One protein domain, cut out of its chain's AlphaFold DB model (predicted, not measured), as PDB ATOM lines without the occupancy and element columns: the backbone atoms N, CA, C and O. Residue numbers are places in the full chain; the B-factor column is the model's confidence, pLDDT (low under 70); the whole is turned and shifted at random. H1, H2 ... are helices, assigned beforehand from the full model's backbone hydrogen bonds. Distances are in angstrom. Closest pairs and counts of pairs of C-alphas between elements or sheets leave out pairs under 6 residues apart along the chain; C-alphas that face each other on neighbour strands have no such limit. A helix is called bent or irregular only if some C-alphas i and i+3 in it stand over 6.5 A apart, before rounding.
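AT A GLANCE: This is residues 342 to 431 and 443 to 558 of the 651 residues of the protein "Conjugal transfer protein TraG" of Campylobacter sp. MIT 12-5580 (UniProt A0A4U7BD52). Two lobes are joined by one long helix, H7. The larger lobe is built on the long helices H3 and H5, which cross at a slant, with H2 and H4 packed on H3, H6 across H3, and H1 packed on H5 and H7; the smaller lobe is a head of H8, H9 and H10 at the far end of H7. The printed part has 206 residues with ten named helices, H1 to H10 in order along the chain, and no named strand: all helix. It is loose, with a radius of gyration of the C-alphas of 20.8 A, and elongated, spanning 66 by 38 by 32 A.

IN THESE COORDINATES: The longest helix, H3, takes residues 375 to 397 and measures 32.4 A, from C-alpha 375 at (195.835, 212.429, 237.792). H5, residues 448 to 468, and H7, residues 488 to 508, each measure 29.9 A. H1 is residues 342 to 352, beginning at C-alpha 342 (171.540, 208.383, 215.237). H2 is residues 356 to 371, H4 403 to 413, H6 470 to 481 and H8 512 to 524. H9, residues 531 to 546, measures 22.5 A, and H10, residues 550 to 556, ends at C-alpha 556 (175.263, 228.486, 210.066). H2 is irregular, with C-alphas 365 and 368 7.9 A apart and a kink of 107 degrees near residue 365.

HOW THE PARTS SIT: H3 touches H5 at a steep tilt of 39 degrees, opposite ways; their closest C-alphas, Ala 388 and Ser 461, are 4.9 A apart. H2 and H3 form a helical hairpin, closest at the C-alphas of Ser 364 and Ala 382, 4.2 A. H3 and H4 form another, closest at Thr 387 and Ile 406, 6.8 A between C-alphas. H6 touches residues 376 to 384 of H3 alone, about perpendicular at 74 degrees, with the C-alphas of Asp 377 and Ser 475 4.5 A apart. H1 touches H7 at a shallow tilt of 23 degrees, opposite ways, closest at the C-alphas of Ser 343 and Tyr 498, 4.8 A. H1 also touches H5, with the C-alphas of Ser 348 and Asn 459 5.1 A apart. H10 touches residues 500 to 504 of H7 alone, closest at the C-alphas of Ile 504 and Ala 554, 5.7 A. H8 touches H9, closest at the C-alphas of Val 517 and Ala 537, 5.4 A. H9 and H10 form a helical hairpin. H3 and H8 are apart. Every O i to N i+4 pair is within hydrogen-bond range in H1, H3, H5, H6, H7, H8 and H9, against 6 of 12 in H2, 4 of 7 in H4 and 2 of 3 in H10.

THE WHOLE: The two C-alphas farthest apart, Ser 416 and Glu 532, are 67.4 A apart. Residues 432 to 442 are not printed, and C-alphas 431 and 443 are 14.8 A apart across this cut. Of the links printed whole, none is long. The mean pLDDT of the printed part is 71.3; 65 residues are under 70, among them residues 396 to 431 and 501 to 512.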
ATOM      1  N   THR A 342     170.726 209.166 216.180       79.38
ATOM      2  CA  THR A 342     171.540 208.383 215.237       79.38
ATOM      3  C   THR A 342     173.040 208.570 215.480       79.38
ATOM      4  O   THR A 342     173.779 207.586 215.486       79.38
ATOM      5  N   SER A 343     173.503 209.795 215.747       79.31
ATOM      6  CA  SER A 343     174.912 210.027 216.086       79.31
ATOM      7  C   SER A 343     175.304 209.387 217.424       79.31
ATOM      8  O   SER A 343     176.419 208.885 217.550       79.31
ATOM      9  N   LEU A 344     174.396 209.349 218.409       78.50
ATOM     10  CA  LEU A 344     174.623 208.669 219.691       78.50
ATOM     11  C   LEU A 344     174.737 207.157 219.508       78.50
ATOM     12  O   LEU A 344     175.627 206.538 220.081       78.50
ATOM     13  N   GLU A 345     173.857 206.569 218.697       78.94
ATOM     14  CA  GLU A 345     173.897 205.146 218.353       78.94
ATOM     15  C   GLU A 345     175.213 204.797 217.640       78.94
ATOM     16  O   GLU A 345     175.862 203.817 218.002       78.94
ATOM     17  N   SER A 346     175.667 205.635 216.698       81.94
ATOM     18  CA  SER A 346     176.961 205.464 216.021       81.94
ATOM     19  C   SER A 346     178.137 205.528 216.998       81.94
ATOM     20  O   SER A 346     179.001 204.654 216.977       81.94
ATOM     21  N   LEU A 347     178.162 206.525 217.888       83.56
ATOM     22  CA  LEU A 347     179.205 206.652 218.904       83.56
ATOM     23  C   LEU A 347     179.196 205.460 219.868       83.56
ATOM     24  O   LEU A 347     180.246 204.877 220.124       83.56
ATOM     25  N   SER A 348     178.019 205.051 220.345       80.69
ATOM     26  CA  SER A 348     177.852 203.866 221.192       80.69
ATOM     27  C   SER A 348     178.399 202.608 220.509       80.69
ATOM     28  O   SER A 348     179.159 201.858 221.122       80.69
ATOM     29  N   HIS A 349     178.118 202.418 219.215       81.19
ATOM     30  CA  HIS A 349     178.676 201.316 218.430       81.19
ATOM     31  C   HIS A 349     180.200 201.402 218.255       81.19
ATOM     32  O   HIS A 349     180.877 200.381 218.383       81.19
ATOM     33  N   SER A 350     180.771 202.587 218.020       80.50
ATOM     34  CA  SER A 350     182.232 202.756 217.970       80.50
ATOM     35  C   SER A 350     182.894 202.431 219.311       80.50
ATOM     36  O   SER A 350     183.941 201.787 219.331       80.50
ATOM     37  N   ILE A 351     182.275 202.811 220.435       82.06
ATOM     38  CA  ILE A 351     182.756 202.440 221.774       82.06
ATOM     39  C   ILE A 351     182.670 200.919 221.963       82.06
ATOM     40  O   ILE A 351     183.654 200.315 222.390       82.06
ATOM     41  N   GLN A 352     181.548 200.290 221.596       80.12
ATOM     42  CA  GLN A 352     181.352 198.835 221.671       80.12
ATOM     43  C   GLN A 352     182.385 198.039 220.868       80.12
ATOM     44  O   GLN A 352     182.844 196.998 221.332       80.12
ATOM     45  N   ASN A 353     182.752 198.529 219.683       79.75
ATOM     46  CA  ASN A 353     183.726 197.899 218.788       79.75
ATOM     47  C   ASN A 353     185.185 198.256 219.132       79.75
ATOM     48  O   ASN A 353     186.095 197.977 218.350       79.75
ATOM     49  N   SER A 354     185.417 198.880 220.287       81.38
ATOM     50  CA  SER A 354     186.735 199.256 220.792       81.38
ATOM     51  C   SER A 354     187.011 198.623 222.156       81.38
ATOM     52  O   SER A 354     186.138 198.026 222.780       81.38
ATOM     53  N   ASN A 355     188.227 198.815 222.667       82.94
ATOM     54  CA  ASN A 355     188.578 198.507 224.055       82.94
ATOM     55  C   ASN A 355     188.440 199.729 224.988       82.94
ATOM     56  O   ASN A 355     188.976 199.704 226.097       82.94
ATOM     57  N   LEU A 356     187.763 200.810 224.568       84.69
ATOM     58  CA  LEU A 356     187.687 202.054 225.343       84.69
ATOM     59  C   LEU A 356     187.119 201.833 226.741       84.69
ATOM     60  O   LEU A 356     187.665 202.328 227.718       84.69
ATOM     61  N   ALA A 357     186.033 201.084 226.847       77.56
ATOM     62  CA  ALA A 357     185.395 200.830 228.126       77.56
ATOM     63  C   ALA A 357     186.271 199.980 229.064       77.56
ATOM     64  O   ALA A 357     186.301 200.243 230.266       77.56
ATOM     65  N   THR A 358     187.065 199.052 228.519       78.81
ATOM     66  CA  THR A 358     188.111 198.338 229.266       78.81
ATOM     67  C   THR A 358     189.202 199.296 229.747       78.81
ATOM     68  O   THR A 358     189.585 199.250 230.912       78.81
ATOM     69  N   ARG A 359     189.666 200.219 228.893       82.19
ATOM     70  CA  ARG A 359     190.674 201.224 229.276       82.19
ATOM     71  C   ARG A 359     190.147 202.204 230.319       82.19
ATOM     72  O   ARG A 359     190.845 202.499 231.281       82.19
ATOM     73  N   ALA A 360     188.907 202.666 230.180       79.25
ATOM     74  CA  ALA A 360     188.252 203.518 231.169       79.25
ATOM     75  C   ALA A 360     188.147 202.811 232.530       79.25
ATOM     76  O   ALA A 360     188.380 203.430 233.569       79.25
ATOM     77  N   HIS A 361     187.885 201.501 232.522       78.94
ATOM     78  CA  HIS A 361     187.899 200.679 233.726       78.94
ATOM     79  C   HIS A 361     189.299 200.582 234.359       78.94
ATOM     80  O   HIS A 361     189.449 200.819 235.556       78.94
ATOM     81  N   GLU A 362     190.341 200.299 233.575       74.19
ATOM     82  CA  GLU A 362     191.730 200.247 234.061       74.19
ATOM     83  C   GLU A 362     192.177 201.589 234.662       74.19
ATOM     84  O   GLU A 362     192.757 201.619 235.749       74.19
ATOM     85  N   VAL A 363     191.836 202.702 234.004       78.56
ATOM     86  CA  VAL A 363     192.057 204.061 234.517       78.56
ATOM     87  C   VAL A 363     191.333 204.263 235.851       78.56
ATOM     88  O   VAL A 363     191.950 204.720 236.813       78.56
ATOM     89  N   SER A 364     190.068 203.836 235.957       71.88
ATOM     90  CA  SER A 364     189.297 203.915 237.208       71.88
ATOM     91  C   SER A 364     189.873 203.069 238.350       71.88
ATOM     92  O   SER A 364     189.688 203.402 239.519       71.88
ATOM     93  N   ASN A 365     190.634 202.021 238.021       70.00
ATOM     94  CA  ASN A 365     191.341 201.172 238.979       70.00
ATOM     95  C   ASN A 365     192.736 201.706 239.351       70.00
ATOM     96  O   ASN A 365     193.527 200.983 239.958       70.00
ATOM     97  N   GLY A 366     193.055 202.951 238.985       71.31
ATOM     98  CA  GLY A 366     194.329 203.594 239.304       71.31
ATOM     99  C   GLY A 366     195.454 203.283 238.314       71.31
ATOM    100  O   GLY A 366     196.594 203.674 238.550       71.31
ATOM    101  N   GLN A 367     195.166 202.625 237.185       78.31
ATOM    102  CA  GLN A 367     196.171 202.361 236.149       78.31
ATOM    103  C   GLN A 367     196.360 203.541 235.181       78.31
ATOM    104  O   GLN A 367     197.092 203.410 234.211       78.31
ATOM    105  N   GLY A 368     195.771 204.717 235.430       75.88
ATOM    106  CA  GLY A 368     195.948 205.897 234.569       75.88
ATOM    107  C   GLY A 368     197.418 206.247 234.292       75.88
ATOM    108  O   GLY A 368     197.796 206.514 233.152       75.88
ATOM    109  N   ASN A 369     198.284 206.120 235.300       80.12
ATOM    110  CA  ASN A 369     199.714 206.400 235.152       80.12
ATOM    111  C   ASN A 369     200.418 205.476 234.143       80.12
ATOM    112  O   ASN A 369     201.389 205.904 233.522       80.12
ATOM    113  N   SER A 370     199.950 204.236 233.943       81.06
ATOM    114  CA  SER A 370     200.557 203.310 232.971       81.06
ATOM    115  C   SER A 370     200.261 203.704 231.521       81.06
ATOM    116  O   SER A 370     201.017 203.340 230.622       81.06
ATOM    117  N   PHE A 371     199.208 204.497 231.303       83.50
ATOM    118  CA  PHE A 371     198.865 205.076 230.006       83.50
ATOM    119  C   PHE A 371     199.475 206.469 229.802       83.50
ATOM    120  O   PHE A 371     199.390 207.010 228.708       83.50
ATOM    121  N   GLY A 372     200.112 207.059 230.820       81.31
ATOM    122  CA  GLY A 372     200.702 208.398 230.722       81.31
ATOM    123  C   GLY A 372     199.679 209.540 230.740       81.31
ATOM    124  O   GLY A 372     199.965 210.615 230.219       81.31
ATOM    125  N   ILE A 373     198.496 209.321 231.325       84.44
ATOM    126  CA  ILE A 373     197.489 210.372 231.545       84.44
ATOM    127  C   ILE A 373     197.664 211.027 232.924       84.44
ATOM    128  O   ILE A 373     198.165 210.402 233.857       84.44
ATOM    129  N   SER A 374     197.260 212.295 233.055       86.38
ATOM    130  CA  SER A 374     197.377 213.039 234.316       86.38
ATOM    131  C   SER A 374     196.428 212.507 235.399       86.38
ATOM    132  O   SER A 374     195.412 211.880 235.103       86.38
ATOM    133  N   GLU A 375     196.711 212.802 236.670       82.25
ATOM    134  CA  GLU A 375     195.835 212.429 237.792       82.25
ATOM    135  C   GLU A 375     194.444 213.077 237.679       82.25
ATOM    136  O   GLU A 375     193.424 212.428 237.921       82.25
ATOM    137  N   SER A 376     194.385 214.327 237.201       82.62
ATOM    138  CA  SER A 376     193.125 214.996 236.871       82.62
ATOM    139  C   SER A 376     192.360 214.282 235.759       82.62
ATOM    140  O   SER A 376     191.146 214.112 235.873       82.62
ATOM    141  N   ASP A 377     193.055 213.813 234.716       84.56
ATOM    142  CA  ASP A 377     192.414 213.081 233.619       84.56
ATOM    143  C   ASP A 377     191.889 211.725 234.076       84.56
ATOM    144  O   ASP A 377     190.761 211.348 233.758       84.56
ATOM    145  N   SER A 378     192.687 211.026 234.880       84.12
ATOM    146  CA  SER A 378     192.311 209.758 235.492       84.12
ATOM    147  C   SER A 378     191.040 209.907 236.334       84.12
ATOM    148  O   SER A 378     190.105 209.118 236.192       84.12
ATOM    149  N   SER A 379     190.947 210.971 237.141       82.56
ATOM    150  CA  SER A 379     189.767 211.266 237.964       82.56
ATOM    151  C   SER A 379     188.511 211.538 237.127       82.56
ATOM    152  O   SER A 379     187.434 211.020 237.433       82.56
ATOM    153  N   ASN A 380     188.638 212.315 236.048       83.62
ATOM    154  CA  ASN A 380     187.518 212.635 235.162       83.62
ATOM    155  C   ASN A 380     187.007 211.396 234.410       83.62
ATOM    156  O   ASN A 380     185.798 211.162 234.358       83.62
ATOM    157  N   ILE A 381     187.918 210.572 233.881       83.25
ATOM    158  CA  ILE A 381     187.580 209.310 233.205       83.25
ATOM    159  C   ILE A 381     186.922 208.336 234.185       83.25
ATOM    160  O   ILE A 381     185.895 207.740 233.859       83.25
ATOM    161  N   ALA A 382     187.468 208.204 235.399       80.19
ATOM    162  CA  ALA A 382     186.914 207.338 236.433       80.19
ATOM    163  C   ALA A 382     185.481 207.742 236.803       80.19
ATOM    164  O   ALA A 382     184.600 206.885 236.850       80.19
ATOM    165  N   ARG A 383     185.219 209.044 236.987       79.44
ATOM    166  CA  ARG A 383     183.873 209.559 237.283       79.44
ATOM    167  C   ARG A 383     182.888 209.259 236.155       79.44
ATOM    168  O   ARG A 383     181.779 208.793 236.417       79.44
ATOM    169  N   ALA A 384     183.286 209.507 234.909       79.00
ATOM    170  CA  ALA A 384     182.448 209.242 233.743       79.00
ATOM    171  C   ALA A 384     182.121 207.748 233.608       79.00
ATOM    172  O   ALA A 384     180.959 207.383 233.432       79.00
ATOM    173  N   HIS A 385     183.126 206.883 233.774       81.00
ATOM    174  CA  HIS A 385     182.959 205.431 233.781       81.00
ATOM    175  C   HIS A 385     181.983 204.975 234.873       81.00
ATOM    176  O   HIS A 385     181.041 204.235 234.600       81.00
ATOM    177  N   GLN A 386     182.163 205.456 236.102       74.25
ATOM    178  CA  GLN A 386     181.331 205.089 237.249       74.25
ATOM    179  C   GLN A 386     179.885 205.569 237.107       74.25
ATOM    180  O   GLN A 386     178.957 204.822 237.415       74.25
ATOM    181  N   THR A 387     179.687 206.779 236.585       76.69
ATOM    182  CA  THR A 387     178.348 207.317 236.309       76.69
ATOM    183  C   THR A 387     177.647 206.484 235.238       76.69
ATOM    184  O   THR A 387     176.491 206.107 235.413       76.69
ATOM    185  N   ALA A 388     178.367 206.089 234.183       76.06
ATOM    186  CA  ALA A 388     177.812 205.238 233.137       76.06
ATOM    187  C   ALA A 388     177.422 203.838 233.629       76.06
ATOM    188  O   ALA A 388     176.399 203.287 233.216       76.06
ATOM    189  N   LEU A 389     178.207 203.265 234.546       74.38
ATOM    190  CA  LEU A 389     177.868 202.002 235.201       74.38
ATOM    191  C   LEU A 389     176.618 202.120 236.073       74.38
ATOM    192  O   LEU A 389     175.767 201.234 236.027       74.38
ATOM    193  N   ALA A 390     176.511 203.195 236.855       70.50
ATOM    194  CA  ALA A 390     175.366 203.438 237.720       70.50
ATOM    195  C   ALA A 390     174.072 203.612 236.911       70.50
ATOM    196  O   ALA A 390     173.073 202.971 237.226       70.50
ATOM    197  N   GLU A 391     174.107 204.397 235.829       72.19
ATOM    198  CA  GLU A 391     172.956 204.596 234.940       72.19
ATOM    199  C   GLU A 391     172.531 203.292 234.244       72.19
ATOM    200  O   GLU A 391     171.340 202.974 234.180       72.19
ATOM    201  N   ALA A 392     173.489 202.496 233.760       73.44
ATOM    202  CA  ALA A 392     173.196 201.197 233.159       73.44
ATOM    203  C   ALA A 392     172.596 200.216 234.170       73.44
ATOM    204  O   ALA A 392     171.616 199.534 233.874       73.44
ATOM    205  N   TYR A 393     173.142 200.184 235.386       69.75
ATOM    206  CA  TYR A 393     172.630 199.350 236.463       69.75
ATOM    207  C   TYR A 393     171.210 199.759 236.864       69.75
ATOM    208  O   TYR A 393     170.332 198.896 236.939       69.75
ATOM    209  N   GLU A 394     170.952 201.056 237.056       68.88
ATOM    210  CA  GLU A 394     169.623 201.577 237.384       68.88
ATOM    211  C   GLU A 394     168.606 201.218 236.302       68.88
ATOM    212  O   GLU A 394     167.519 200.732 236.612       68.88
ATOM    213  N   LYS A 395     168.959 201.376 235.023       72.88
ATOM    214  CA  LYS A 395     168.034 201.088 233.922       72.88
ATOM    215  C   LYS A 395     167.758 199.591 233.753       72.88
ATOM    216  O   LYS A 395     166.634 199.216 233.430       72.88
ATOM    217  N   THR A 396     168.750 198.727 233.976       64.12
ATOM    218  CA  THR A 396     168.584 197.269 233.844       64.12
ATOM    219  C   THR A 396     167.901 196.636 235.061       64.12
ATOM    220  O   THR A 396     167.161 195.665 234.903       64.12
ATOM    221  N   THR A 397     168.129 197.161 236.269       64.38
ATOM    222  CA  THR A 397     167.630 196.561 237.523       64.38
ATOM    223  C   THR A 397     166.458 197.314 238.155       64.38
ATOM    224  O   THR A 397     165.750 196.749 238.986       64.38
ATOM    225  N   GLY A 398     166.235 198.574 237.777       63.56
ATOM    226  CA  GLY A 398     165.250 199.473 238.385       63.56
ATOM    227  C   GLY A 398     165.672 200.051 239.742       63.56
ATOM    228  O   GLY A 398     164.876 200.745 240.378       63.56
ATOM    229  N   VAL A 399     166.891 199.765 240.213       61.97
ATOM    230  CA  VAL A 399     167.405 200.224 241.511       61.97
ATOM    231  C   VAL A 399     168.172 201.530 241.331       61.97
ATOM    232  O   VAL A 399     169.200 201.562 240.661       61.97
ATOM    233  N   LYS A 400     167.691 202.602 241.966       56.84
ATOM    234  CA  LYS A 400     168.352 203.912 241.925       56.84
ATOM    235  C   LYS A 400     169.675 203.892 242.677       56.84
ATOM    236  O   LYS A 400     169.732 203.424 243.815       56.84
ATOM    237  N   VAL A 401     170.703 204.465 242.064       61.72
ATOM    238  CA  VAL A 401     172.017 204.662 242.683       61.72
ATOM    239  C   VAL A 401     172.103 206.109 243.162       61.72
ATOM    240  O   VAL A 401     171.878 207.034 242.388       61.72
ATOM    241  N   ASP A 402     172.385 206.321 244.446       53.47
ATOM    242  CA  ASP A 402     172.494 207.672 245.003       53.47
ATOM    243  C   ASP A 402     173.750 208.377 244.453       53.47
ATOM    244  O   ASP A 402     174.850 207.821 244.488       53.47
ATOM    245  N   GLN A 403     173.596 209.613 243.964       55.62
ATOM    246  CA  GLN A 403     174.691 210.414 243.405       55.62
ATOM    247  C   GLN A 403     175.803 210.651 244.438       55.62
ATOM    248  O   GLN A 403     176.982 210.670 244.094       55.62
ATOM    249  N   SER A 404     175.444 210.738 245.724       48.72
ATOM    250  CA  SER A 404     176.401 210.861 246.829       48.72
ATOM    251  C   SER A 404     177.338 209.653 246.937       48.72
ATOM    252  O   SER A 404     178.467 209.792 247.402       48.72
ATOM    253  N   TYR A 405     176.916 208.477 246.472       53.22
ATOM    254  CA  TYR A 405     177.733 207.265 246.429       53.22
ATOM    255  C   TYR A 405     178.758 207.316 245.286       53.22
ATOM    256  O   TYR A 405     179.914 206.943 245.477       53.22
ATOM    257  N   ILE A 406     178.358 207.861 244.131       56.94
ATOM    258  CA  ILE A 406     179.233 208.137 242.979       56.94
ATOM    259  C   ILE A 406     180.262 209.227 243.329       56.94
ATOM    260  O   ILE A 406     181.432 209.114 242.972       56.94
ATOM    261  N   ASP A 407     179.858 210.252 244.083       49.72
ATOM    262  CA  ASP A 407     180.726 211.378 244.448       49.72
ATOM    263  C   ASP A 407     181.712 211.029 245.589       49.72
ATOM    264  O   ASP A 407     182.888 211.401 245.529       49.72
ATOM    265  N   ASN A 408     181.284 210.266 246.609       46.62
ATOM    266  CA  ASN A 408     182.158 209.795 247.703       46.62
ATOM    267  C   ASN A 408     183.180 208.732 247.251       46.62
ATOM    268  O   ASN A 408     184.187 208.510 247.927       46.62
ATOM    269  N   MET A 409     182.976 208.112 246.087       51.59
ATOM    270  CA  MET A 409     183.898 207.139 245.488       51.59
ATOM    271  C   MET A 409     185.251 207.730 245.063       51.59
ATOM    272  O   MET A 409     186.223 206.976 244.943       51.59
ATOM    273  N   LYS A 410     185.351 209.065 244.922       42.47
ATOM    274  CA  LYS A 410     186.618 209.795 244.722       42.47
ATOM    275  C   LYS A 410     187.651 209.445 245.801       42.47
ATOM    276  O   LYS A 410     188.821 209.258 245.494       42.47
ATOM    277  N   LEU A 411     187.203 209.308 247.052       37.38
ATOM    278  CA  LEU A 411     188.076 209.119 248.211       37.38
ATOM    279  C   LEU A 411     188.580 207.669 248.351       37.38
ATOM    280  O   LEU A 411     189.645 207.428 248.910       37.38
ATOM    281  N   SER A 412     187.830 206.691 247.830       37.81
ATOM    282  CA  SER A 412     188.192 205.265 247.894       37.81
ATOM    283  C   SER A 412     189.112 204.803 246.761       37.81
ATOM    284  O   SER A 412     189.856 203.844 246.952       37.81
ATOM    285  N   ALA A 413     189.083 205.474 245.603       36.97
ATOM    286  CA  ALA A 413     189.954 205.158 244.467       36.97
ATOM    287  C   ALA A 413     191.422 205.560 244.716       36.97
ATOM    288  O   ALA A 413     192.329 204.910 244.204       36.97
ATOM    289  N   GLU A 414     191.656 206.584 245.542       36.12
ATOM    290  CA  GLU A 414     192.998 207.043 245.935       36.12
ATOM    291  C   GLU A 414     193.655 206.141 247.006       36.12
ATOM    292  O   GLU A 414     194.879 206.094 247.100       36.12
ATOM    293  N   ALA A 415     192.873 205.396 247.805       32.69
ATOM    294  CA  ALA A 415     193.370 204.717 249.012       32.69
ATOM    295  C   ALA A 415     193.410 203.176 248.945       32.69
ATOM    296  O   ALA A 415     194.105 202.545 249.744       32.69
ATOM    297  N   SER A 416     192.702 202.535 248.014       29.66
ATOM    298  CA  SER A 416     192.726 201.074 247.872       29.66
ATOM    299  C   SER A 416     192.268 200.668 246.480       29.66
ATOM    300  O   SER A 416     191.225 201.131 246.028       29.66
ATOM    301  N   GLY A 417     193.047 199.809 245.815       38.06
ATOM    302  CA  GLY A 417     192.841 199.401 244.428       38.06
ATOM    303  C   GLY A 417     191.379 199.152 244.050       38.06
ATOM    304  O   GLY A 417     190.701 198.360 244.699       38.06
ATOM    305  N   GLY A 418     190.949 199.836 242.984       37.94
ATOM    306  CA  GLY A 418     189.756 199.564 242.178       37.94
ATOM    307  C   GLY A 418     188.504 199.156 242.949       37.94
ATOM    308  O   GLY A 418     188.272 197.971 243.204       37.94
ATOM    309  N   LEU A 419     187.642 200.121 243.277       41.41
ATOM    310  CA  LEU A 419     186.390 199.813 243.958       41.41
ATOM    311  C   LEU A 419     185.386 199.139 243.007       41.41
ATOM    312  O   LEU A 419     184.868 199.740 242.066       41.41
ATOM    313  N   LYS A 420     185.063 197.887 243.343       43.06
ATOM    314  CA  LYS A 420     183.944 197.082 242.840       43.06
ATOM    315  C   LYS A 420     182.600 197.707 243.230       43.06
ATOM    316  O   LYS A 420     181.937 197.244 244.159       43.06
ATOM    317  N   VAL A 421     182.151 198.729 242.517       36.56
ATOM    318  CA  VAL A 421     180.751 199.157 242.634       36.56
ATOM    319  C   VAL A 421     179.887 197.988 242.141       36.56
ATOM    320  O   VAL A 421     180.161 197.436 241.082       36.56
ATOM    321  N   PHE A 422     178.933 197.523 242.952       40.75
ATOM    322  CA  PHE A 422     178.015 196.396 242.666       40.75
ATOM    323  C   PHE A 422     178.622 194.988 242.534       40.75
ATOM    324  O   PHE A 422     177.942 194.070 242.079       40.75
ATOM    325  N   GLY A 423     179.894 194.781 242.887       34.88
ATOM    326  CA  GLY A 423     180.570 193.549 242.469       34.88
ATOM    327  C   GLY A 423     180.718 193.476 240.943       34.88
ATOM    328  O   GLY A 423     180.900 192.397 240.412       34.88
ATOM    329  N   MET A 424     180.657 194.606 240.227       37.50
ATOM    330  CA  MET A 424     180.781 194.708 238.763       37.50
ATOM    331  C   MET A 424     182.222 194.876 238.275       37.50
ATOM    332  O   MET A 424     182.449 195.259 237.133       37.50
ATOM    333  N   GLY A 425     183.217 194.575 239.110       38.44
ATOM    334  CA  GLY A 425     184.632 194.799 238.786       38.44
ATOM    335  C   GLY A 425     185.232 193.865 237.726       38.44
ATOM    336  O   GLY A 425     186.447 193.842 237.598       38.44
ATOM    337  N   GLY A 426     184.427 193.056 237.027       38.00
ATOM    338  CA  GLY A 426     184.937 191.984 236.164       38.00
ATOM    339  C   GLY A 426     184.448 191.967 234.718       38.00
ATOM    340  O   GLY A 426     185.070 191.310 233.895       38.00
ATOM    341  N   THR A 427     183.347 192.629 234.362       40.53
ATOM    342  CA  THR A 427     182.770 192.449 233.017       40.53
ATOM    343  C   THR A 427     181.936 193.641 232.596       40.53
ATOM    344  O   THR A 427     180.712 193.616 232.679       40.53
ATOM    345  N   VAL A 428     182.588 194.674 232.071       44.72
ATOM    346  CA  VAL A 428     181.883 195.646 231.237       44.72
ATOM    347  C   VAL A 428     182.654 195.806 229.939       44.72
ATOM    348  O   VAL A 428     183.708 196.427 229.883       44.72
ATOM    349  N   SER A 429     182.087 195.164 228.913       35.47
ATOM    350  CA  SER A 429     182.463 195.128 227.493       35.47
ATOM    351  C   SER A 429     183.802 194.471 227.122       35.47
ATOM    352  O   SER A 429     184.876 194.962 227.448       35.47
ATOM    353  N   GLY A 430     183.703 193.383 226.350       31.59
ATOM    354  CA  GLY A 430     184.766 192.921 225.452       31.59
ATOM    355  C   GLY A 430     185.797 191.971 226.064       31.59
ATOM    356  O   GLY A 430     186.872 192.394 226.461       31.59
ATOM    357  N   SER A 431     185.476 190.672 226.090       29.77
ATOM    358  CA  SER A 431     186.432 189.547 226.060       29.77
ATOM    359  C   SER A 431     187.795 189.754 226.749       29.77
ATOM    360  O   SER A 431     188.823 189.820 226.080       29.77
ATOM    361  N   SER A 443     175.506 189.681 237.451       50.06
ATOM    362  CA  SER A 443     175.520 189.549 235.987       50.06
ATOM    363  C   SER A 443     175.216 188.126 235.531       50.06
ATOM    364  O   SER A 443     174.639 187.939 234.461       50.06
ATOM    365  N   GLN A 444     175.543 187.105 236.331       47.41
ATOM    366  CA  GLN A 444     175.185 185.721 236.009       47.41
ATOM    367  C   GLN A 444     173.677 185.453 236.119       47.41
ATOM    368  O   GLN A 444     173.177 184.592 235.398       47.41
ATOM    369  N   GLY A 445     172.943 186.220 236.934       53.56
ATOM    370  CA  GLY A 445     171.480 186.143 237.043       53.56
ATOM    371  C   GLY A 445     170.705 186.839 235.914       53.56
ATOM    372  O   GLY A 445     169.489 186.682 235.827       53.56
ATOM    373  N   LEU A 446     171.383 187.601 235.048       61.56
ATOM    374  CA  LEU A 446     170.756 188.321 233.939       61.56
ATOM    375  C   LEU A 446     170.628 187.436 232.695       61.56
ATOM    376  O   LEU A 446     171.579 186.770 232.273       61.56
ATOM    377  N   SER A 447     169.456 187.484 232.061       69.19
ATOM    378  CA  SER A 447     169.238 186.894 230.737       69.19
ATOM    379  C   SER A 447     170.155 187.529 229.683       69.19
ATOM    380  O   SER A 447     170.626 188.656 229.848       69.19
ATOM    381  N   SER A 448     170.386 186.838 228.563       71.94
ATOM    382  CA  SER A 448     171.200 187.370 227.457       71.94
ATOM    383  C   SER A 448     170.700 188.732 226.959       71.94
ATOM    384  O   SER A 448     171.512 189.618 226.715       71.94
ATOM    385  N   ALA A 449     169.379 188.937 226.912       68.31
ATOM    386  CA  ALA A 449     168.771 190.214 226.535       68.31
ATOM    387  C   ALA A 449     169.047 191.329 227.561       68.31
ATOM    388  O   ALA A 449     169.302 192.468 227.189       68.31
ATOM    389  N   GLN A 450     169.047 191.009 228.858       66.94
ATOM    390  CA  GLN A 450     169.388 191.982 229.903       66.94
ATOM    391  C   GLN A 450     170.876 192.342 229.896       66.94
ATOM    392  O   GLN A 450     171.222 193.485 230.176       66.94
ATOM    393  N   LYS A 451     171.756 191.394 229.553       68.81
ATOM    394  CA  LYS A 451     173.192 191.660 229.372       68.81
ATOM    395  C   LYS A 451     173.448 192.577 228.177       68.81
ATOM    396  O   LYS A 451     174.252 193.498 228.282       68.81
ATOM    397  N   GLU A 452     172.745 192.345 227.074       69.88
ATOM    398  CA  GLU A 452     172.816 193.182 225.877       69.88
ATOM    399  C   GLU A 452     172.275 194.596 226.140       69.88
ATOM    400  O   GLU A 452     172.941 195.574 225.809       69.88
ATOM    401  N   GLU A 453     171.133 194.724 226.826       71.06
ATOM    402  CA  GLU A 453     170.567 196.026 227.214       71.06
ATOM    403  C   GLU A 453     171.467 196.778 228.203       71.06
ATOM    404  O   GLU A 453     171.637 197.992 228.079       71.06
ATOM    405  N   PHE A 454     172.081 196.070 229.160       77.81
ATOM    406  CA  PHE A 454     173.062 196.655 230.072       77.81
ATOM    407  C   PHE A 454     174.269 197.187 229.296       77.81
ATOM    408  O   PHE A 454     174.654 198.340 229.465       77.81
ATOM    409  N   GLN A 455     174.843 196.372 228.403       73.50
ATOM    410  CA  GLN A 455     175.992 196.776 227.596       73.50
ATOM    411  C   GLN A 455     175.641 197.951 226.680       73.50
ATOM    412  O   GLN A 455     176.415 198.900 226.578       73.50
ATOM    413  N   LYS A 456     174.481 197.926 226.027       78.25
ATOM    414  CA  LYS A 456     173.998 199.030 225.198       78.25
ATOM    415  C   LYS A 456     173.832 200.311 226.014       78.25
ATOM    416  O   LYS A 456     174.411 201.331 225.654       78.25
ATOM    417  N   THR A 457     173.122 200.236 227.137       74.69
ATOM    418  CA  THR A 457     172.875 201.391 228.009       74.69
ATOM    419  C   THR A 457     174.171 201.952 228.580       74.69
ATOM    420  O   THR A 457     174.346 203.164 228.616       74.69
ATOM    421  N   TYR A 458     175.103 201.090 228.984       81.56
ATOM    422  CA  TYR A 458     176.409 201.519 229.466       81.56
ATOM    423  C   TYR A 458     177.186 202.288 228.392       81.56
ATOM    424  O   TYR A 458     177.727 203.348 228.682       81.56
ATOM    425  N   ASN A 459     177.219 201.797 227.148       77.94
ATOM    426  CA  ASN A 459     177.941 202.481 226.072       77.94
ATOM    427  C   ASN A 459     177.263 203.794 225.657       77.94
ATOM    428  O   ASN A 459     177.957 204.782 225.430       77.94
ATOM    429  N   GLU A 460     175.927 203.843 225.625       79.94
ATOM    430  CA  GLU A 460     175.168 205.084 225.407       79.94
ATOM    431  C   GLU A 460     175.413 206.106 226.526       79.94
ATOM    432  O   GLU A 460     175.630 207.288 226.257       79.94
ATOM    433  N   SER A 461     175.414 205.657 227.783       79.19
ATOM    434  CA  SER A 461     175.665 206.524 228.933       79.19
ATOM    435  C   SER A 461     177.112 207.015 228.956       79.19
ATOM    436  O   SER A 461     177.352 208.210 229.112       79.19
ATOM    437  N   LEU A 462     178.087 206.140 228.696       82.69
ATOM    438  CA  LEU A 462     179.492 206.526 228.598       82.69
ATOM    439  C   LEU A 462     179.709 207.545 227.471       82.69
ATOM    440  O   LEU A 462     180.360 208.562 227.695       82.69
ATOM    441  N   ALA A 463     179.116 207.319 226.295       81.06
ATOM    442  CA  ALA A 463     179.127 208.269 225.183       81.06
ATOM    443  C   ALA A 463     178.570 209.645 225.588       81.06
ATOM    444  O   ALA A 463     179.165 210.679 225.278       81.06
ATOM    445  N   ASN A 464     177.458 209.662 226.325       79.00
ATOM    446  CA  ASN A 464     176.847 210.883 226.843       79.00
ATOM    447  C   ASN A 464     177.756 211.587 227.871       79.00
ATOM    448  O   ASN A 464     177.990 212.786 227.773       79.00
ATOM    449  N   GLN A 465     178.350 210.857 228.820       79.44
ATOM    450  CA  GLN A 465     179.268 211.437 229.813       79.44
ATOM    451  C   GLN A 465     180.533 212.022 229.164       79.44
ATOM    452  O   GLN A 465     180.975 213.104 229.548       79.44
ATOM    453  N   ILE A 466     181.080 211.348 228.147       79.12
ATOM    454  CA  ILE A 466     182.244 211.811 227.373       79.12
ATOM    455  C   ILE A 466     181.970 213.150 226.674       79.12
ATOM    456  O   ILE A 466     182.871 213.972 226.535       79.12
ATOM    457  N   THR A 467     180.738 213.370 226.220       71.31
ATOM    458  CA  THR A 467     180.358 214.511 225.372       71.31
ATOM    459  C   THR A 467     179.708 215.659 226.147       71.31
ATOM    460  O   THR A 467     179.672 216.784 225.658       71.31
ATOM    461  N   LYS A 468     179.229 215.404 227.369       69.06
ATOM    462  CA  LYS A 468     178.531 216.382 228.216       69.06
ATOM    463  C   LYS A 468     179.458 217.383 228.916       69.06
ATOM    464  O   LYS A 468     179.030 218.503 229.189       69.06
ATOM    465  N   ASP A 469     180.693 216.993 229.233       67.56
ATOM    466  CA  ASP A 469     181.652 217.815 229.983       67.56
ATOM    467  C   ASP A 469     182.972 217.959 229.207       67.56
ATOM    468  O   ASP A 469     183.605 216.968 228.841       67.56
ATOM    469  N   SER A 470     183.406 219.201 228.964       71.38
ATOM    470  CA  SER A 470     184.632 219.492 228.210       71.38
ATOM    471  C   SER A 470     185.896 218.979 228.903       71.38
ATOM    472  O   SER A 470     186.851 218.587 228.229       71.38
ATOM    473  N   SER A 471     185.909 218.927 230.238       75.06
ATOM    474  CA  SER A 471     187.022 218.362 231.001       75.06
ATOM    475  C   SER A 471     187.101 216.848 230.825       75.06
ATOM    476  O   SER A 471     188.181 216.324 230.568       75.06
ATOM    477  N   VAL A 472     185.955 216.158 230.848       79.56
ATOM    478  CA  VAL A 472     185.866 214.711 230.595       79.56
ATOM    479  C   VAL A 472     186.258 214.401 229.151       79.56
ATOM    480  O   VAL A 472     187.110 213.544 228.920       79.56
ATOM    481  N   SER A 473     185.712 215.141 228.186       78.38
ATOM    482  CA  SER A 473     186.062 215.043 226.765       78.38
ATOM    483  C   SER A 473     187.572 215.178 226.531       78.38
ATOM    484  O   SER A 473     188.176 214.357 225.839       78.38
ATOM    485  N   THR A 474     188.203 216.168 227.168       81.56
ATOM    486  CA  THR A 474     189.652 216.393 227.080       81.56
ATOM    487  C   THR A 474     190.437 215.227 227.668       81.56
ATOM    488  O   THR A 474     191.385 214.752 227.046       81.56
ATOM    489  N   SER A 475     190.018 214.708 228.823       86.38
ATOM    490  CA  SER A 475     190.666 213.565 229.463       86.38
ATOM    491  C   SER A 475     190.591 212.299 228.603       86.38
ATOM    492  O   SER A 475     191.600 211.619 228.416       86.38
ATOM    493  N   PHE A 476     189.439 212.016 227.989       86.06
ATOM    494  CA  PHE A 476     189.300 210.912 227.033       86.06
ATOM    495  C   PHE A 476     190.131 211.128 225.761       86.06
ATOM    496  O   PHE A 476     190.740 210.183 225.267       86.06
ATOM    497  N   ASN A 477     190.246 212.362 225.267       84.88
ATOM    498  CA  ASN A 477     191.131 212.680 224.146       84.88
ATOM    499  C   ASN A 477     192.611 212.478 224.493       84.88
ATOM    500  O   ASN A 477     193.368 211.941 223.686       84.88
ATOM    501  N   ASN A 478     193.024 212.850 225.706       86.50
ATOM    502  CA  ASN A 478     194.364 212.555 226.201       86.50
ATOM    503  C   ASN A 478     194.593 211.043 226.248       86.50
ATOM    504  O   ASN A 478     195.627 210.596 225.763       86.50
ATOM    505  N   LEU A 479     193.609 210.257 226.704       85.88
ATOM    506  CA  LEU A 479     193.660 208.793 226.654       85.88
ATOM    507  C   LEU A 479     193.761 208.261 225.213       85.88
ATOM    508  O   LEU A 479     194.556 207.360 224.956       85.88
ATOM    509  N   PHE A 480     193.028 208.823 224.249       87.25
ATOM    510  CA  PHE A 480     193.128 208.430 222.837       87.25
ATOM    511  C   PHE A 480     194.522 208.700 222.257       87.25
ATOM    512  O   PHE A 480     195.061 207.851 221.542       87.25
ATOM    513  N   LYS A 481     195.139 209.832 222.620       85.44
ATOM    514  CA  LYS A 481     196.500 210.213 222.202       85.44
ATOM    515  C   LYS A 481     197.586 209.270 222.731       85.44
ATOM    516  O   LYS A 481     198.647 209.187 222.121       85.44
ATOM    517  N   THR A 482     197.325 208.526 223.811       85.31
ATOM    518  CA  THR A 482     198.266 207.514 224.335       85.31
ATOM    519  C   THR A 482     198.426 206.302 223.409       85.31
ATOM    520  O   THR A 482     199.376 205.538 223.556       85.31
ATOM    521  N   GLY A 483     197.485 206.082 222.482       81.06
ATOM    522  CA  GLY A 483     197.437 204.880 221.645       81.06
ATOM    523  C   GLY A 483     196.942 203.620 222.369       81.06
ATOM    524  O   GLY A 483     196.882 202.555 221.759       81.06
ATOM    525  N   ALA A 484     196.543 203.709 223.644       82.94
ATOM    526  CA  ALA A 484     196.035 202.566 224.413       82.94
ATOM    527  C   ALA A 484     194.654 202.063 223.938       82.94
ATOM    528  O   ALA A 484     194.265 200.923 224.238       82.94
ATOM    529  N   VAL A 485     193.917 202.911 223.212       85.00
ATOM    530  CA  VAL A 485     192.557 202.659 222.722       85.00
ATOM    531  C   VAL A 485     192.585 202.266 221.242       85.00
ATOM    532  O   VAL A 485     193.054 203.023 220.394       85.00
ATOM    533  N   GLN A 486     192.058 201.085 220.929       85.94
ATOM    534  CA  GLN A 486     191.833 200.604 219.566       85.94
ATOM    535  C   GLN A 486     190.707 201.396 218.903       85.94
ATOM    536  O   GLN A 486     189.746 201.778 219.566       85.94
ATOM    537  N   ASN A 487     190.815 201.625 217.593       83.56
ATOM    538  CA  ASN A 487     189.838 202.389 216.809       83.56
ATOM    539  C   ASN A 487     189.575 203.804 217.369       83.56
ATOM    540  O   ASN A 487     188.514 204.380 217.147       83.56
ATOM    541  N   SER A 488     190.549 204.394 218.075       81.12
ATOM    542  CA  SER A 488     190.410 205.713 218.707       81.12
ATOM    543  C   SER A 488     190.033 206.818 217.718       81.12
ATOM    544  O   SER A 488     189.235 207.687 218.058       81.12
ATOM    545  N   ALA A 489     190.522 206.748 216.477       80.06
ATOM    546  CA  ALA A 489     190.143 207.671 215.409       80.06
ATOM    547  C   ALA A 489     188.652 207.564 215.027       80.06
ATOM    548  O   ALA A 489     188.002 208.582 214.802       80.06
ATOM    549  N   GLU A 490     188.084 206.355 214.988       80.94
ATOM    550  CA  GLU A 490     186.657 206.149 214.695       80.94
ATOM    551  C   GLU A 490     185.774 206.655 215.837       80.94
ATOM    552  O   GLU A 490     184.744 207.285 215.594       80.94
ATOM    553  N   ILE A 491     186.202 206.436 217.085       82.19
ATOM    554  CA  ILE A 491     185.524 206.973 218.271       82.19
ATOM    555  C   ILE A 491     185.567 208.500 218.250       82.19
ATOM    556  O   ILE A 491     184.539 209.137 218.455       82.19
ATOM    557  N   GLN A 492     186.729 209.091 217.963       80.88
ATOM    558  CA  GLN A 492     186.890 210.541 217.883       80.88
ATOM    559  C   GLN A 492     186.011 211.146 216.781       80.88
ATOM    560  O   GLN A 492     185.336 212.145 217.016       80.88
ATOM    561  N   ASN A 493     185.951 210.513 215.608       79.31
ATOM    562  CA  ASN A 493     185.075 210.948 214.522       79.31
ATOM    563  C   ASN A 493     183.594 210.874 214.922       79.31
ATOM    564  O   ASN A 493     182.873 211.856 214.761       79.31
ATOM    565  N   SER A 494     183.150 209.759 215.509       77.62
ATOM    566  CA  SER A 494     181.765 209.613 215.979       77.62
ATOM    567  C   SER A 494     181.427 210.581 217.120       77.62
ATOM    568  O   SER A 494     180.302 211.069 217.209       77.62
ATOM    569  N   MET A 495     182.404 210.913 217.968       76.75
ATOM    570  CA  MET A 495     182.267 211.910 219.028       76.75
ATOM    571  C   MET A 495     182.085 213.319 218.459       76.75
ATOM    572  O   MET A 495     181.218 214.062 218.927       76.75
ATOM    573  N   ASN A 496     182.846 213.669 217.421       76.19
ATOM    574  CA  ASN A 496     182.678 214.928 216.701       76.19
ATOM    575  C   ASN A 496     181.285 215.000 216.060       76.19
ATOM    576  O   ASN A 496     180.571 215.973 216.281       76.19
ATOM    577  N   SER A 497     180.847 213.940 215.371       75.88
ATOM    578  CA  SER A 497     179.513 213.875 214.756       75.88
ATOM    579  C   SER A 497     178.365 213.954 215.770       75.88
ATOM    580  O   SER A 497     177.319 214.537 215.479       75.88
ATOM    581  N   TYR A 498     178.523 213.387 216.971       75.38
ATOM    582  CA  TYR A 498     177.536 213.531 218.046       75.38
ATOM    583  C   TYR A 498     177.497 214.952 218.616       75.38
ATOM    584  O   TYR A 498     176.415 215.510 218.820       75.38
ATOM    585  N   THR A 499     178.666 215.549 218.847       72.69
ATOM    586  CA  THR A 499     178.782 216.923 219.350       72.69
ATOM    587  C   THR A 499     178.166 217.907 218.358       72.69
ATOM    588  O   THR A 499     177.366 218.760 218.740       72.69
ATOM    589  N   GLU A 500     178.456 217.727 217.070       71.38
ATOM    590  CA  GLU A 500     177.877 218.486 215.967       71.38
ATOM    591  C   GLU A 500     176.353 218.332 215.912       71.38
ATOM    592  O   GLU A 500     175.632 219.329 215.946       71.38
ATOM    593  N   ALA A 501     175.836 217.098 215.925       68.69
ATOM    594  CA  ALA A 501     174.395 216.846 215.911       68.69
ATOM    595  C   ALA A 501     173.674 217.459 217.122       68.69
ATOM    596  O   ALA A 501     172.573 217.992 216.981       68.69
ATOM    597  N   THR A 502     174.293 217.417 218.304       69.56
ATOM    598  CA  THR A 502     173.749 218.018 219.532       69.56
ATOM    599  C   THR A 502     173.728 219.535 219.435       69.56
ATOM    600  O   THR A 502     172.731 220.163 219.793       69.56
ATOM    601  N   SER A 503     174.789 220.125 218.888       67.31
ATOM    602  CA  SER A 503     174.870 221.561 218.660       67.31
ATOM    603  C   SER A 503     173.817 222.036 217.655       67.31
ATOM    604  O   SER A 503     173.080 222.973 217.951       67.31
ATOM    605  N   ILE A 504     173.646 221.317 216.538       67.75
ATOM    606  CA  ILE A 504     172.576 221.560 215.556       67.75
ATOM    607  C   ILE A 504     171.191 221.422 216.205       67.75
ATOM    608  O   ILE A 504     170.297 222.229 215.979       67.75
ATOM    609  N   ASN A 505     170.966 220.396 217.027       69.06
ATOM    610  CA  ASN A 505     169.678 220.230 217.696       69.06
ATOM    611  C   ASN A 505     169.376 221.396 218.652       69.06
ATOM    612  O   ASN A 505     168.252 221.900 218.677       69.06
ATOM    613  N   ASN A 506     170.382 221.859 219.396       65.38
ATOM    614  CA  ASN A 506     170.254 223.015 220.279       65.38
ATOM    615  C   ASN A 506     170.002 224.300 219.481       65.38
ATOM    616  O   ASN A 506     169.125 225.078 219.852       65.38
ATOM    617  N   SER A 507     170.695 224.480 218.357       61.72
ATOM    618  CA  SER A 507     170.529 225.627 217.463       61.72
ATOM    619  C   SER A 507     169.251 225.581 216.633       61.72
ATOM    620  O   SER A 507     168.925 226.580 216.018       61.72
ATOM    621  N   ILE A 508     168.549 224.447 216.548       63.66
ATOM    622  CA  ILE A 508     167.223 224.324 215.917       63.66
ATOM    623  C   ILE A 508     166.115 224.489 216.970       63.66
ATOM    624  O   ILE A 508     165.000 224.900 216.647       63.66
ATOM    625  N   SER A 509     166.395 224.202 218.245       52.75
ATOM    626  CA  SER A 509     165.431 224.381 219.330       52.75
ATOM    627  C   SER A 509     165.160 225.876 219.610       52.75
ATOM    628  O   SER A 509     166.073 226.649 219.881       52.75
ATOM    629  N   GLY A 510     163.895 226.318 219.526       53.25
ATOM    630  CA  GLY A 510     163.496 227.725 219.736       53.25
ATOM    631  C   GLY A 510     163.457 228.576 218.453       53.25
ATOM    632  O   GLY A 510     162.993 228.107 217.420       53.25
ATOM    633  N   ASN A 511     163.936 229.832 218.510       52.38
ATOM    634  CA  ASN A 511     164.085 230.750 217.354       52.38
ATOM    635  C   ASN A 511     165.320 230.430 216.482       52.38
ATOM    636  O   ASN A 511     165.767 231.252 215.689       52.38
ATOM    637  N   GLY A 512     165.881 229.235 216.631       61.00
ATOM    638  CA  GLY A 512     167.140 228.804 216.049       61.00
ATOM    639  C   GLY A 512     167.285 228.955 214.531       61.00
ATOM    640  O   GLY A 512     168.321 229.395 214.028       61.00
ATOM    641  N   GLY A 513     166.196 228.711 213.795       70.50
ATOM    642  CA  GLY A 513     166.150 228.947 212.351       70.50
ATOM    643  C   GLY A 513     166.446 230.401 211.961       70.50
ATOM    644  O   GLY A 513     167.011 230.640 210.901       70.50
ATOM    645  N   ALA A 514     166.134 231.373 212.825       72.81
ATOM    646  CA  ALA A 514     166.397 232.789 212.574       72.81
ATOM    647  C   ALA A 514     167.896 233.109 212.590       72.81
ATOM    648  O   ALA A 514     168.386 233.825 211.715       72.81
ATOM    649  N   SER A 515     168.629 232.540 213.553       75.88
ATOM    650  CA  SER A 515     170.085 232.674 213.639       75.88
ATOM    651  C   SER A 515     170.762 232.015 212.441       75.88
ATOM    652  O   SER A 515     171.610 232.633 211.808       75.88
ATOM    653  N   MET A 516     170.309 230.819 212.046       78.44
ATOM    654  CA  MET A 516     170.837 230.126 210.865       78.44
ATOM    655  C   MET A 516     170.645 230.928 209.579       78.44
ATOM    656  O   MET A 516     171.580 231.074 208.793       78.44
ATOM    657  N   VAL A 517     169.454 231.499 209.374       82.94
ATOM    658  CA  VAL A 517     169.186 232.371 208.222       82.94
ATOM    659  C   VAL A 517     170.085 233.605 208.262       82.94
ATOM    660  O   VAL A 517     170.694 233.947 207.252       82.94
ATOM    661  N   LYS A 518     170.219 234.255 209.421       82.94
ATOM    662  CA  LYS A 518     171.077 235.434 209.589       82.94
ATOM    663  C   LYS A 518     172.545 235.128 209.276       82.94
ATOM    664  O   LYS A 518     173.186 235.896 208.565       82.94
ATOM    665  N   ASN A 519     173.069 234.013 209.775       81.62
ATOM    666  CA  ASN A 519     174.463 233.624 209.570       81.62
ATOM    667  C   ASN A 519     174.735 233.262 208.113       81.62
ATOM    668  O   ASN A 519     175.723 233.726 207.552       81.62
ATOM    669  N   TYR A 520     173.806 232.556 207.463       84.12
ATOM    670  CA  TYR A 520     173.887 232.310 206.025       84.12
ATOM    671  C   TYR A 520     173.955 233.620 205.227       84.12
ATOM    672  O   TYR A 520     174.788 233.768 204.338       84.12
ATOM    673  N   ILE A 521     173.113 234.604 205.564       83.75
ATOM    674  CA  ILE A 521     173.120 235.910 204.889       83.75
ATOM    675  C   ILE A 521     174.453 236.639 205.101       83.75
ATOM    676  O   ILE A 521     174.996 237.214 204.157       83.75
ATOM    677  N   ASN A 522     174.982 236.619 206.325       85.19
ATOM    678  CA  ASN A 522     176.243 237.273 206.668       85.19
ATOM    679  C   ASN A 522     177.445 236.674 205.940       85.19
ATOM    680  O   ASN A 522     178.297 237.425 205.472       85.19
ATOM    681  N   GLU A 523     177.507 235.350 205.837       84.12
ATOM    682  CA  GLU A 523     178.651 234.660 205.246       84.12
ATOM    683  C   GLU A 523     178.578 234.576 203.720       84.12
ATOM    684  O   GLU A 523     179.579 234.814 203.050       84.12
ATOM    685  N   GLU A 524     177.404 234.266 203.163       85.94
ATOM    686  CA  GLU A 524     177.268 233.889 201.748       85.94
ATOM    687  C   GLU A 524     176.591 234.974 200.892       85.94
ATOM    688  O   GLU A 524     176.744 234.986 199.671       85.94
ATOM    689  N   LEU A 525     175.847 235.906 201.504       84.69
ATOM    690  CA  LEU A 525     175.051 236.924 200.793       84.69
ATOM    691  C   LEU A 525     175.462 238.369 201.130       84.69
ATOM    692  O   LEU A 525     174.713 239.315 200.877       84.69
ATOM    693  N   GLY A 526     176.658 238.557 201.697       78.38
ATOM    694  CA  GLY A 526     177.242 239.878 201.954       78.38
ATOM    695  C   GLY A 526     176.608 240.662 203.111       78.38
ATOM    696  O   GLY A 526     176.814 241.872 203.202       78.38
ATOM    697  N   GLY A 527     175.831 240.008 203.983       76.00
ATOM    698  CA  GLY A 527     175.325 240.572 205.247       76.00
ATOM    699  C   GLY A 527     174.156 241.547 205.147       76.00
ATOM    700  O   GLY A 527     173.700 242.070 206.164       76.00
ATOM    701  N   ALA A 528     173.623 241.790 203.950       82.38
ATOM    702  CA  ALA A 528     172.445 242.633 203.789       82.38
ATOM    703  C   ALA A 528     171.167 241.858 204.156       82.38
ATOM    704  O   ALA A 528     170.786 240.906 203.475       82.38
ATOM    705  N   MET A 529     170.472 242.294 205.209       79.12
ATOM    706  CA  MET A 529     169.236 241.671 205.704       79.12
ATOM    707  C   MET A 529     168.015 242.107 204.874       79.12
ATOM    708  O   MET A 529     167.141 242.823 205.355       79.12
ATOM    709  N   THR A 530     167.984 241.718 203.597       83.00
ATOM    710  CA  THR A 530     166.872 241.994 202.670       83.00
ATOM    711  C   THR A 530     165.908 240.814 202.578       83.00
ATOM    712  O   THR A 530     166.263 239.676 202.894       83.00
ATOM    713  N   LYS A 531     164.680 241.061 202.108       80.25
ATOM    714  CA  LYS A 531     163.671 240.003 201.944       80.25
ATOM    715  C   LYS A 531     164.101 238.928 200.940       80.25
ATOM    716  O   LYS A 531     163.833 237.748 201.154       80.25
ATOM    717  N   GLU A 532     164.836 239.314 199.899       83.19
ATOM    718  CA  GLU A 532     165.401 238.419 198.887       83.19
ATOM    719  C   GLU A 532     166.492 237.521 199.480       83.19
ATOM    720  O   GLU A 532     166.514 236.313 199.220       83.19
ATOM    721  N   ASN A 533     167.356 238.082 200.329       84.19
ATOM    722  CA  ASN A 533     168.420 237.336 200.992       84.19
ATOM    723  C   ASN A 533     167.862 236.373 202.046       84.19
ATOM    724  O   ASN A 533     168.284 235.219 202.106       84.19
ATOM    725  N   VAL A 534     166.853 236.799 202.814       83.12
ATOM    726  CA  VAL A 534     166.127 235.939 203.764       83.12
ATOM    727  C   VAL A 534     165.433 234.778 203.047       83.12
ATOM    728  O   VAL A 534     165.559 233.630 203.470       83.12
ATOM    729  N   ALA A 535     164.754 235.040 201.928       80.50
ATOM    730  CA  ALA A 535     164.113 234.005 201.116       80.50
ATOM    731  C   ALA A 535     165.115 232.997 200.521       80.50
ATOM    732  O   ALA A 535     164.894 231.780 200.567       80.50
ATOM    733  N   THR A 536     166.242 233.495 200.012       86.44
ATOM    734  CA  THR A 536     167.328 232.665 199.468       86.44
ATOM    735  C   THR A 536     167.934 231.782 200.557       86.44
ATOM    736  O   THR A 536     168.027 230.567 200.389       86.44
ATOM    737  N   ALA A 537     168.261 232.360 201.713       85.44
ATOM    738  CA  ALA A 537     168.815 231.639 202.853       85.44
ATOM    739  C   ALA A 537     167.872 230.538 203.369       85.44
ATOM    740  O   ALA A 537     168.311 229.407 203.573       85.44
ATOM    741  N   MET A 538     166.565 230.811 203.499       84.69
ATOM    742  CA  MET A 538     165.579 229.782 203.868       84.69
ATOM    743  C   MET A 538     165.563 228.609 202.879       84.69
ATOM    744  O   MET A 538     165.493 227.455 203.295       84.69
ATOM    745  N   THR A 539     165.645 228.892 201.577       85.44
ATOM    746  CA  THR A 539     165.645 227.856 200.532       85.44
ATOM    747  C   THR A 539     166.892 226.982 200.604       85.44
ATOM    748  O   THR A 539     166.799 225.759 200.503       85.44
ATOM    749  N   LYS A 540     168.062 227.589 200.816       87.06
ATOM    750  CA  LYS A 540     169.335 226.865 200.917       87.06
ATOM    751  C   LYS A 540     169.406 226.018 202.184       87.06
ATOM    752  O   LYS A 540     169.838 224.872 202.117       87.06
ATOM    753  N   LEU A 541     168.920 226.536 203.309       82.69
ATOM    754  CA  LEU A 541     168.816 225.785 204.562       82.69
ATOM    755  C   LEU A 541     167.827 224.615 204.457       82.69
ATOM    756  O   LEU A 541     168.132 223.528 204.941       82.69
ATOM    757  N   GLU A 542     166.698 224.786 203.760       82.12
ATOM    758  CA  GLU A 542     165.789 223.674 203.439       82.12
ATOM    759  C   GLU A 542     166.491 222.603 202.588       82.12
ATOM    760  O   GLU A 542     166.373 221.415 202.879       82.12
ATOM    761  N   GLN A 543     167.249 222.998 201.559       83.88
ATOM    762  CA  GLN A 543     167.993 222.060 200.709       83.88
ATOM    763  C   GLN A 543     169.062 221.293 201.496       83.88
ATOM    764  O   GLN A 543     169.170 220.076 201.347       83.88
ATOM    765  N   MET A 544     169.815 221.970 202.369       80.50
ATOM    766  CA  MET A 544     170.792 221.324 203.254       80.50
ATOM    767  C   MET A 544     170.112 220.318 204.194       80.50
ATOM    768  O   MET A 544     170.570 219.182 204.321       80.50
ATOM    769  N   ALA A 545     168.966 220.678 204.778       74.44
ATOM    770  CA  ALA A 545     168.183 219.775 205.621       74.44
ATOM    771  C   ALA A 545     167.640 218.565 204.851       74.44
ATOM    772  O   ALA A 545     167.740 217.431 205.323       74.44
ATOM    773  N   ALA A 546     167.119 218.784 203.642       78.62
ATOM    774  CA  ALA A 546     166.627 217.723 202.767       78.62
ATOM    775  C   ALA A 546     167.745 216.749 202.357       78.62
ATOM    776  O   ALA A 546     167.526 215.538 202.318       78.62
ATOM    777  N   ASN A 547     168.953 217.267 202.123       78.62
ATOM    778  CA  ASN A 547     170.137 216.480 201.777       78.62
ATOM    779  C   ASN A 547     170.821 215.834 202.990       78.62
ATOM    780  O   ASN A 547     171.776 215.079 202.807       78.62
ATOM    781  N   LYS A 548     170.343 216.101 204.215       71.94
ATOM    782  CA  LYS A 548     170.995 215.704 205.475       71.94
ATOM    783  C   LYS A 548     172.446 216.197 205.569       71.94
ATOM    784  O   LYS A 548     173.296 215.520 206.142       71.94
ATOM    785  N   ASP A 549     172.723 217.370 205.006       73.94
ATOM    786  CA  ASP A 549     174.029 218.020 205.090       73.94
ATOM    787  C   ASP A 549     174.183 218.709 206.449       73.94
ATOM    788  O   ASP A 549     173.888 219.889 206.634       73.94
ATOM    789  N   LEU A 550     174.595 217.919 207.433       70.12
ATOM    790  CA  LEU A 550     174.751 218.370 208.809       70.12
ATOM    791  C   LEU A 550     175.895 219.366 208.963       70.12
ATOM    792  O   LEU A 550     175.739 220.316 209.719       70.12
ATOM    793  N   GLN A 551     176.976 219.206 208.198       68.69
ATOM    794  CA  GLN A 551     178.134 220.103 208.236       68.69
ATOM    795  C   GLN A 551     177.788 221.481 207.684       68.69
ATOM    796  O   GLN A 551     178.114 222.500 208.298       68.69
ATOM    797  N   GLY A 552     177.051 221.518 206.570       73.44
ATOM    798  CA  GLY A 552     176.499 222.756 206.034       73.44
ATOM    799  C   GLY A 552     175.572 223.447 207.033       73.44
ATOM    800  O   GLY A 552     175.685 224.651 207.246       73.44
ATOM    801  N   LEU A 553     174.697 222.696 207.708       74.38
ATOM    802  CA  LEU A 553     173.804 223.252 208.729       74.38
ATOM    803  C   LEU A 553     174.555 223.725 209.984       74.38
ATOM    804  O   LEU A 553     174.242 224.797 210.497       74.38
ATOM    805  N   ALA A 554     175.547 222.971 210.464       69.06
ATOM    806  CA  ALA A 554     176.342 223.304 211.645       69.06
ATOM    807  C   ALA A 554     177.054 224.649 211.485       69.06
ATOM    808  O   ALA A 554     176.996 225.476 212.394       69.06
ATOM    809  N   LYS A 555     177.640 224.898 210.305       75.62
ATOM    810  CA  LYS A 555     178.319 226.156 209.968       75.62
ATOM    811  C   LYS A 555     177.451 227.384 210.270       75.62
ATOM    812  O   LYS A 555     177.907 228.333 210.897       75.62
ATOM    813  N   TYR A 556     176.174 227.348 209.889       73.69
ATOM    814  CA  TYR A 556     175.263 228.486 210.066       73.69
ATOM    815  C   TYR A 556     174.539 228.492 211.416       73.69
ATOM    816  O   TYR A 556     173.988 229.510 211.828       73.69
ATOM    817  N   ALA A 557     174.564 227.382 212.142       66.25
ATOM    818  CA  ALA A 557     173.972 227.234 213.466       66.25
ATOM    819  C   ALA A 557     174.765 227.915 214.601       66.25
ATOM    820  O   ALA A 557     174.453 227.679 215.767       66.25
ATOM    821  N   GLU A 558     175.753 228.766 214.282       56.31
ATOM    822  CA  GLU A 558     176.673 229.369 215.267       56.31
ATOM    823  C   GLU A 558     177.462 228.308 216.059       56.31
ATOM    824  O   GLU A 558     177.974 228.552 217.152       56.31
TER     825      GLU A 558